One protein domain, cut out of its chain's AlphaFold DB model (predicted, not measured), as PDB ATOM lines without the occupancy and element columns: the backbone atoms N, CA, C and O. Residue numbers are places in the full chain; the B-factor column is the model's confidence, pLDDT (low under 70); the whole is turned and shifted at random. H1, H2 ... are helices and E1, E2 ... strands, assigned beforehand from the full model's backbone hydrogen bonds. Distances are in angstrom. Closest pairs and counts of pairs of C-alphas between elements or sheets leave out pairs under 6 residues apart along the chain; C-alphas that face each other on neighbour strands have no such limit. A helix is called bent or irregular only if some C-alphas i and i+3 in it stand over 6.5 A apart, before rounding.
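AT A GLANCE: This is residues 65 to 132 of the 132 residues of an uncharacterized protein of Bacteroides fragilis (UniProt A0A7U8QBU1). Two helices, H1 and H2, stand at one end and a small hairpin, E1 and E2, at the other; the long stretch of residues 93 to 114 leads from hairpin to H2, and its residues 105 to 110 stick out. The printed part has 68 residues, with two named helices and two named strands in the order H1, E1, E2, H2 along the chain; helices hold 27 and strands 8 of the 35 residues in named elements, the class is mixed, helices and strands, and the one sheet, E1 - E2, is antiparallel. The whole is only just compact, close to loose, with radius of gyration of the C-alphas 13.1 A and spans 36 by 29 by 24 A.

HOW THE PARTS SIT: H1, residues 66 to 76, and H2, residues 115 to 130, only just touch, with 3 pairs of C-alphas within 8 A; H2 does so with residues 122 to 126 alone. Look at their closest C-alphas, Pro 66 and Val 122, 6.2 A apart; the lines are about perpendicular, 74 degrees. E1, residues 83 to 86, and E2, residues 89 to 92, form an antiparallel hairpin, 158 degrees between directions; find N 84 and O 91 within hydrogen-bond range at 2.8 A. H1 and E2 are apart, as are E1 and H2. Every O i to N i+4 pair is within range in H1, and 10 of 12 in H2.

IN THESE COORDINATES: Find C-alpha 66 at (-47.719, 27.070, 9.725); from there H1 runs 15.2 A. E1 spans 9.9 A and E2 10.6 A. H2 runs 23.5 A to C-alpha 130 at (-58.106, 30.841, 13.901); it is irregular, C-alphas 116 and 119 being 7.2 A apart.

THE WHOLE: The printed part has no cut; the C-alphas farthest apart, Met 87 and Lys 132, are 39.0 A apart. The link E2 to H2 is long, and only residue 132 is under pLDDT 70.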
ATOM      1  N   THR A  65     -50.291  30.807  11.579       95.88
ATOM      2  CA  THR A  65     -50.158  29.983  10.372       95.88
ATOM      3  C   THR A  65     -48.950  29.054  10.499       95.88
ATOM      4  O   THR A  65     -48.018  29.382  11.241       95.88
ATOM      5  N   PRO A  66     -48.893  27.942   9.744       97.38
ATOM      6  CA  PRO A  66     -47.719  27.070   9.725       97.38
ATOM      7  C   PRO A  66     -46.437  27.840   9.392       97.38
ATOM      8  O   PRO A  66     -45.436  27.694  10.085       97.38
ATOM      9  N   ALA A  67     -46.494  28.745   8.409       96.56
ATOM     10  CA  ALA A  67     -45.365  29.590   8.029       96.56
ATOM     11  C   ALA A  67     -44.895  30.507   9.174       96.56
ATOM     12  O   ALA A  67     -43.691  30.689   9.365       96.56
ATOM     13  N   LEU A  68     -45.820  31.062   9.969       95.56
ATOM     14  CA  LEU A  68     -45.456  31.830  11.163       95.56
ATOM     15  C   LEU A  68     -44.778  30.941  12.211       95.56
ATOM     16  O   LEU A  68     -43.761  31.346  12.768       95.56
ATOM     17  N   LEU A  69     -45.308  29.740  12.465       96.88
ATOM     18  CA  LEU A  69     -44.728  28.796  13.425       96.88
ATOM     19  C   LEU A  69     -43.319  28.355  13.006       96.88
ATOM     20  O   LEU A  69     -42.406  28.370  13.829       96.88
ATOM     21  N   GLN A  70     -43.112  28.053  11.723       98.06
ATOM     22  CA  GLN A  70     -41.787  27.747  11.180       98.06
ATOM     23  C   GLN A  70     -40.839  28.938  11.320       98.06
ATOM     24  O   GLN A  70     -39.708  28.768  11.765       98.06
ATOM     25  N   ARG A  71     -41.298  30.162  11.027       97.81
ATOM     26  CA  ARG A  71     -40.487  31.376  11.201       97.81
ATOM     27  C   ARG A  71     -40.112  31.624  12.666       97.81
ATOM     28  O   ARG A  71     -38.985  32.039  12.934       97.81
ATOM     29  N   LEU A  72     -41.027  31.381  13.604       97.56
ATOM     30  CA  LEU A  72     -40.746  31.465  15.041       97.56
ATOM     31  C   LEU A  72     -39.685  30.435  15.445       97.56
ATOM     32  O   LEU A  72     -38.699  30.819  16.070       97.56
ATOM     33  N   ASN A  73     -39.824  29.178  15.014       97.69
ATOM     34  CA  ASN A  73     -38.835  28.130  15.279       97.69
ATOM     35  C   ASN A  73     -37.464  28.460  14.663       97.69
ATOM     36  O   ASN A  73     -36.443  28.381  15.338       97.69
ATOM     37  N   ALA A  74     -37.442  28.926  13.412       98.50
ATOM     38  CA  ALA A  74     -36.227  29.365  12.726       98.50
ATOM     39  C   ALA A  74     -35.533  30.516  13.466       98.50
ATOM     40  O   ALA A  74     -34.312  30.573  13.524       98.50
ATOM     41  N   THR A  75     -36.308  31.437  14.046       98.44
ATOM     42  CA  THR A  75     -35.764  32.553  14.834       98.44
ATOM     43  C   THR A  75     -35.193  32.056  16.161       98.44
ATOM     44  O   THR A  75     -34.101  32.465  16.540       98.44
ATOM     45  N   GLN A  76     -35.899  31.142  16.831       97.88
ATOM     46  CA  GLN A  76     -35.514  30.555  18.118       97.88
ATOM     47  C   GLN A  76     -34.316  29.593  18.020       97.88
ATOM     48  O   GLN A  76     -33.599  29.412  19.001       97.88
ATOM     49  N   MET A  77     -34.085  28.995  16.850       97.75
ATOM     50  CA  MET A  77     -32.967  28.087  16.574       97.75
ATOM     51  C   MET A  77     -31.975  28.652  15.545       97.75
ATOM     52  O   MET A  77     -31.222  27.903  14.929       97.75
ATOM     53  N   ARG A  78     -31.957  29.968  15.318       98.25
ATOM     54  CA  ARG A  78     -31.202  30.588  14.214       98.25
ATOM     55  C   ARG A  78     -29.704  30.276  14.249       98.25
ATOM     56  O   ARG A  78     -29.093  30.090  13.201       98.25
ATOM     57  N   THR A  79     -29.113  30.268  15.438       98.00
ATOM     58  CA  THR A  79     -27.675  30.055  15.672       98.00
ATOM     59  C   THR A  79     -27.376  28.740  16.389       98.00
ATOM     60  O   THR A  79     -26.224  28.314  16.438       98.00
ATOM     61  N   THR A  80     -28.407  28.089  16.930       97.75
ATOM     62  CA  THR A  80     -28.306  26.831  17.687       97.75
ATOM     63  C   THR A  80     -28.852  25.618  16.930       97.75
ATOM     64  O   THR A  80     -28.581  24.481  17.314       97.75
ATOM     65  N   GLY A  81     -29.598  25.846  15.848       97.06
ATOM     66  CA  GLY A  81     -30.071  24.821  14.927       97.06
ATOM     67  C   GLY A  81     -28.970  24.294  14.010       97.06
ATOM     68  O   GLY A  81     -27.875  24.847  13.909       97.06
ATOM     69  N   SER A  82     -29.272  23.192  13.332       97.19
ATOM     70  CA  SER A  82     -28.335  22.499  12.449       97.19
ATOM     71  C   SER A  82     -29.058  21.733  11.343       97.19
ATOM     72  O   SER A  82     -30.255  21.447  11.437       97.19
ATOM     73  N   VAL A  83     -28.305  21.365  10.307       98.00
ATOM     74  CA  VAL A  83     -28.774  20.446   9.267       98.00
ATOM     75  C   VAL A  83     -28.694  19.014   9.785       98.00
ATOM     76  O   VAL A  83     -27.636  18.548  10.211       98.00
ATOM     77  N   HIS A  84     -29.806  18.297   9.691       96.56
ATOM     78  CA  HIS A  84     -29.929  16.896  10.067       96.56
ATOM     79  C   HIS A  84     -30.122  16.043   8.814       96.56
ATOM     80  O   HIS A  84     -31.090  16.230   8.079       96.56
ATOM     81  N   SER A  85     -29.225  15.082   8.590       96.94
ATOM     82  CA  SER A  85     -29.312  14.122   7.484       96.94
ATOM     83  C   SER A  85     -29.840  12.781   7.981       96.94
ATOM     84  O   SER A  85     -29.256  12.162   8.869       96.94
ATOM     85  N   VAL A  86     -30.940  12.321   7.392       94.38
ATOM     86  CA  VAL A  86     -31.628  11.072   7.733       94.38
ATOM     87  C   VAL A  86     -31.942  10.274   6.467       94.38
ATOM     88  O   VAL A  86     -31.773  10.747   5.347       94.38
ATOM     89  N   MET A  87     -32.419   9.036   6.619       90.75
ATOM     90  CA  MET A  87     -32.740   8.165   5.478       90.75
ATOM     91  C   MET A  87     -33.789   8.773   4.528       90.75
ATOM     92  O   MET A  87     -33.742   8.528   3.328       90.75
ATOM     93  N   GLY A  88     -34.715   9.577   5.063       84.62
ATOM     94  CA  GLY A  88     -35.762  10.265   4.300       84.62
ATOM     95  C   GLY A  88     -35.342  11.593   3.659       84.62
ATOM     96  O   GLY A  88     -36.197  12.262   3.088       84.62
ATOM     97  N   GLY A  89     -34.070  11.995   3.762       94.31
ATOM     98  CA  GLY A  89     -33.558  13.276   3.260       94.31
ATOM     99  C   GLY A  89     -32.883  14.109   4.351       94.31
ATOM    100  O   GLY A  89     -32.489  13.588   5.391       94.31
ATOM    101  N   SER A  90     -32.745  15.412   4.120       97.12
ATOM    102  CA  SER A  90     -32.186  16.352   5.097       97.12
ATOM    103  C   SER A  90     -33.170  17.466   5.432       97.12
ATOM    104  O   SER A  90     -33.913  17.899   4.554       97.12
ATOM    105  N   PHE A  91     -33.132  17.959   6.667       97.50
ATOM    106  CA  PHE A  91     -33.888  19.134   7.112       97.50
ATOM    107  C   PHE A  91     -33.004  20.045   7.967       97.50
ATOM    108  O   PHE A  91     -32.073  19.565   8.614       97.50
ATOM    109  N   ASP A  92     -33.281  21.346   7.976       97.94
ATOM    110  CA  ASP A  92     -32.513  22.342   8.722       97.94
ATOM    111  C   ASP A  92     -33.365  22.985   9.824       97.94
ATOM    112  O   ASP A  92     -34.269  23.792   9.575       97.94
ATOM    113  N   SER A  93     -33.057  22.653  11.079       97.06
ATOM    114  CA  SER A  93     -33.778  23.213  12.227       97.06
ATOM    115  C   SER A  93     -33.578  24.727  12.360       97.06
ATOM    116  O   SER A  93     -34.493  25.414  12.812       97.06
ATOM    117  N   SER A  94     -32.462  25.281  11.862       97.94
ATOM    118  CA  SER A  94     -32.231  26.735  11.825       97.94
ATOM    119  C   SER A  94     -33.117  27.466  10.806       97.94
ATOM    120  O   SER A  94     -33.229  28.694  10.839       97.94
ATOM    121  N   LYS A  95     -33.771  26.730   9.896       98.19
ATOM    122  CA  LYS A  95     -34.731  27.259   8.912       98.19
ATOM    123  C   LYS A  95     -36.183  27.040   9.307       98.19
ATOM    124  O   LYS A  95     -37.074  27.536   8.622       98.19
ATOM    125  N   GLY A  96     -36.428  26.375  10.437       97.75
ATOM    126  CA  GLY A  96     -37.781  26.039  10.862       97.75
ATOM    127  C   GLY A  96     -38.372  24.853  10.103       97.75
ATOM    128  O   GLY A  96     -39.594  24.694  10.096       97.75
ATOM    129  N   ASP A  97     -37.535  24.032   9.463       98.00
ATOM    130  CA  ASP A  97     -37.999  22.849   8.751       98.00
ATOM    131  C   ASP A  97     -38.619  21.839   9.721       98.00
ATOM    132  O   ASP A  97     -38.157  21.655  10.852       98.00
ATOM    133  N   PHE A  98     -39.661  21.141   9.267       96.94
ATOM    134  CA  PHE A  98     -40.192  20.019  10.031       96.94
ATOM    135  C   PHE A  98     -39.197  18.851  10.024       96.94
ATOM    136  O   PHE A  98     -38.582  18.577   8.988       96.94
ATOM    137  N   PRO A  99     -39.074  18.109  11.138       95.00
ATOM    138  CA  PRO A  99     -38.260  16.905  11.169       95.00
ATOM    139  C   PRO A  99     -38.693  15.893  10.106       95.00
ATOM    140  O   PRO A  99     -39.884  15.662   9.904       95.00
ATOM    141  N   LEU A 100     -37.719  15.230   9.479       96.06
ATOM    142  CA  LEU A 100     -37.943  14.121   8.539       96.06
ATOM    143  C   LEU A 100     -37.682  12.746   9.175       96.06
ATOM    144  O   LEU A 100     -37.439  11.752   8.488       96.06
ATOM    145  N   CYS A 101     -37.687  12.681  10.506       94.31
ATOM    146  CA  CYS A 101     -37.475  11.458  11.268       94.31
ATOM    147  C   CYS A 101     -38.363  11.406  12.513       94.31
ATOM    148  O   CYS A 101     -38.914  12.414  12.955       94.31
ATOM    149  N   GLY A 102     -38.506  10.207  13.083       92.94
ATOM    150  CA  GLY A 102     -39.185  10.040  14.365       92.94
ATOM    151  C   GLY A 102     -38.437  10.774  15.480       92.94
ATOM    152  O   GLY A 102     -37.211  10.709  15.546       92.94
ATOM    153  N   VAL A 103     -39.186  11.455  16.344       92.12
ATOM    154  CA  VAL A 103     -38.669  12.163  17.522       92.12
ATOM    155  C   VAL A 103     -39.212  11.475  18.771       92.12
ATOM    156  O   VAL A 103     -40.373  11.056  18.798       92.12
ATOM    157  N   THR A 104     -38.388  11.366  19.807       92.62
ATOM    158  CA  THR A 104     -38.773  10.850  21.124       92.62
ATOM    159  C   THR A 104     -38.462  11.883  22.205       92.62
ATOM    160  O   THR A 104     -37.548  12.690  22.048       92.62
ATOM    161  N   ALA A 105     -39.217  11.871  23.301       89.25
ATOM    162  CA  ALA A 105     -38.941  12.693  24.478       89.25
ATOM    163  C   ALA A 105     -39.105  11.910  25.781       89.25
ATOM    164  O   ALA A 105     -39.847  10.928  25.868       89.25
ATOM    165  N   GLY A 106     -38.428  12.407  26.816       81.44
ATOM    166  CA  GLY A 106     -38.537  11.911  28.181       81.44
ATOM    167  C   GLY A 106     -37.743  10.634  28.461       81.44
ATOM    168  O   GLY A 106     -37.302   9.907  27.567       81.44
ATOM    169  N   VAL A 107     -37.576  10.360  29.755       77.19
ATOM    170  CA  VAL A 107     -36.975   9.118  30.252       77.19
ATOM    171  C   VAL A 107     -37.890   7.957  29.857       77.19
ATOM    172  O   VAL A 107     -39.052   7.929  30.248       77.19
ATOM    173  N   GLY A 108     -37.388   7.021  29.048       81.00
ATOM    174  CA  GLY A 108     -38.187   5.922  28.485       81.00
ATOM    175  C   GLY A 108     -38.640   6.125  27.034       81.00
ATOM    176  O   GLY A 108     -39.182   5.193  26.448       81.00
ATOM    177  N   GLY A 109     -38.359   7.286  26.424       83.38
ATOM    178  CA  GLY A 109     -38.418   7.472  24.970       83.38
ATOM    179  C   GLY A 109     -39.826   7.481  24.373       83.38
ATOM    180  O   GLY A 109     -40.072   6.802  23.376       83.38
ATOM    181  N   HIS A 110     -40.746   8.262  24.943       90.06
ATOM    182  CA  HIS A 110     -42.082   8.423  24.371       90.06
ATOM    183  C   HIS A 110     -41.986   9.011  22.963       90.06
ATOM    184  O   HIS A 110     -41.474  10.114  22.772       90.06
ATOM    185  N   ALA A 111     -42.467   8.262  21.972       92.38
ATOM    186  CA  ALA A 111     -42.463   8.702  20.587       92.38
ATOM    187  C   ALA A 111     -43.536   9.767  20.352       92.38
ATOM    188  O   ALA A 111     -44.704   9.587  20.707       92.38
ATOM    189  N   TYR A 112     -43.140  10.857  19.700       94.19
ATOM    190  CA  TYR A 112     -44.083  11.812  19.141       94.19
ATOM    191  C   TYR A 112     -44.815  11.216  17.934       94.19
ATOM    192  O   TYR A 112     -44.538  10.110  17.460       94.19
ATOM    193  N   MET A 113     -45.771  11.985  17.416       94.69
ATOM    194  CA  MET A 113     -46.459  11.662  16.177       94.69
ATOM    195  C   MET A 113     -45.466  11.378  15.039       94.69
ATOM    196  O   MET A 113     -44.433  12.031  14.917       94.69
ATOM    197  N   ASN A 114     -45.815  10.420  14.177       95.62
ATOM    198  CA  ASN A 114     -45.052  10.134  12.966       95.62
ATOM    199  C   ASN A 114     -44.831  11.420  12.147       95.62
ATOM    200  O   ASN A 114     -45.797  12.117  11.830       95.62
ATOM    201  N   TYR A 115     -43.576  11.687  11.778       95.19
ATOM    202  CA  TYR A 115     -43.158  12.915  11.100       95.19
ATOM    203  C   TYR A 115     -43.921  13.190   9.793       95.19
ATOM    204  O   TYR A 115     -44.218  14.341   9.490       95.19
ATOM    205  N   LEU A 116     -44.355  12.145   9.076       96.12
ATOM    206  CA  LEU A 116     -45.161  12.267   7.853       96.12
ATOM    207  C   LEU A 116     -46.523  12.934   8.096       96.12
ATOM    208  O   LEU A 116     -47.143  13.434   7.164       96.12
ATOM    209  N   LYS A 117     -47.009  12.928   9.342       97.75
ATOM    210  CA  LYS A 117     -48.289  13.534   9.729       97.75
ATOM    211  C   LYS A 117     -48.139  14.961  10.254       97.75
ATOM    212  O   LYS A 117     -49.153  15.643  10.389       97.75
ATOM    213  N   VAL A 118     -46.919  15.407  10.561       97.06
ATOM    214  CA  VAL A 118     -46.673  16.701  11.216       97.06
ATOM    215  C   VAL A 118     -47.195  17.877  10.383       97.06
ATOM    216  O   VAL A 118     -47.968  18.644  10.951       97.06
ATOM    217  N   PRO A 119     -46.903  18.006   9.069       97.31
ATOM    218  CA  PRO A 119     -47.376  19.156   8.291       97.31
ATOM    219  C   PRO A 119     -48.903  19.315   8.336       97.31
ATOM    220  O   PRO A 119     -49.408  20.340   8.785       97.31
ATOM    221  N   ALA A 120     -49.640  18.246   8.012       98.12
ATOM    222  CA  ALA A 120     -51.104  18.263   8.003       98.12
ATOM    223  C   ALA A 120     -51.713  18.541   9.390       98.12
ATOM    224  O   ALA A 120     -52.779  19.142   9.500       98.12
ATOM    225  N   LYS A 121     -51.051  18.111  10.471       98.06
ATOM    226  CA  LYS A 121     -51.529  18.355  11.840       98.06
ATOM    227  C   LYS A 121     -51.210  19.752  12.350       98.06
ATOM    228  O   LYS A 121     -51.965  20.273  13.166       98.06
ATOM    229  N   VAL A 122     -50.148  20.375  11.848       97.94
ATOM    230  CA  VAL A 122     -49.878  21.795  12.089       97.94
ATOM    231  C   VAL A 122     -50.895  22.666  11.346       97.94
ATOM    232  O   VAL A 122     -51.381  23.631  11.935       97.94
ATOM    233  N   ASP A 123     -51.285  22.300  10.122       97.94
ATOM    234  CA  ASP A 123     -52.372  22.975   9.394       97.94
ATOM    235  C   ASP A 123     -53.691  22.923  10.180       97.94
ATOM    236  O   ASP A 123     -54.327  23.954  10.410       97.94
ATOM    237  N   GLU A 124     -54.073  21.733  10.657       98.00
ATOM    238  CA  GLU A 124     -55.276  21.534  11.475       98.00
ATOM    239  C   GLU A 124     -55.228  22.355  12.772       98.00
ATOM    240  O   GLU A 124     -56.203  23.023  13.120       98.00
ATOM    241  N   LEU A 125     -54.083  22.368  13.465       97.19
ATOM    242  CA  LEU A 125     -53.890  23.188  14.662       97.19
ATOM    243  C   LEU A 125     -54.081  24.679  14.360       97.19
ATOM    244  O   LEU A 125     -54.780  25.368  15.103       97.19
ATOM    245  N   CYS A 126     -53.489  25.182  13.276       96.88
ATOM    246  CA  CYS A 126     -53.625  26.585  12.888       96.88
ATOM    247  C   CYS A 126     -55.082  26.939  12.565       96.88
ATOM    248  O   CYS A 126     -55.563  27.980  13.008       96.88
ATOM    249  N   ALA A 127     -55.811  26.059  11.874       96.12
ATOM    250  CA  ALA A 127     -57.236  26.252  11.605       96.12
ATOM    251  C   ALA A 127     -58.065  26.328  12.902       96.12
ATOM    252  O   ALA A 127     -58.916  27.205  13.038       96.12
ATOM    253  N   ILE A 128     -57.780  25.466  13.887       96.31
ATOM    254  CA  ILE A 128     -58.443  25.493  15.202       96.31
ATOM    255  C   ILE A 128     -58.164  26.807  15.943       96.31
ATOM    256  O   ILE A 128     -59.069  27.362  16.566       96.31
ATOM    257  N   LEU A 129     -56.924  27.300  15.893       92.75
ATOM    258  CA  LEU A 129     -56.526  28.541  16.562       92.75
ATOM    259  C   LEU A 129     -57.135  29.789  15.915       92.75
ATOM    260  O   LEU A 129     -57.323  30.780  16.609       92.75
ATOM    261  N   GLN A 130     -57.447  29.744  14.618       88.25
ATOM    262  CA  GLN A 130     -58.106  30.841  13.901       88.25
ATOM    263  C   GLN A 130     -59.635  30.830  14.032       88.25
ATOM    264  O   GLN A 130     -60.272  31.855  13.811       88.25
ATOM    265  N   ALA A 131     -60.237  29.682  14.353       83.81
ATOM    266  CA  ALA A 131     -61.685  29.542  14.514       83.81
ATOM    267  C   ALA A 131     -62.216  30.060  15.868       83.81
ATOM    268  O   ALA A 131     -63.419  29.974  16.123       83.81
ATOM    269  N   LYS A 132     -61.330  30.550  16.739       59.31
ATOM    270  CA  LYS A 132     -61.635  31.140  18.048       59.31
ATOM    271  C   LYS A 132     -61.368  32.636  18.029       59.31
ATOM    272  O   LYS A 132     -62.146  33.346  18.701       59.31
TER     273      LYS A 132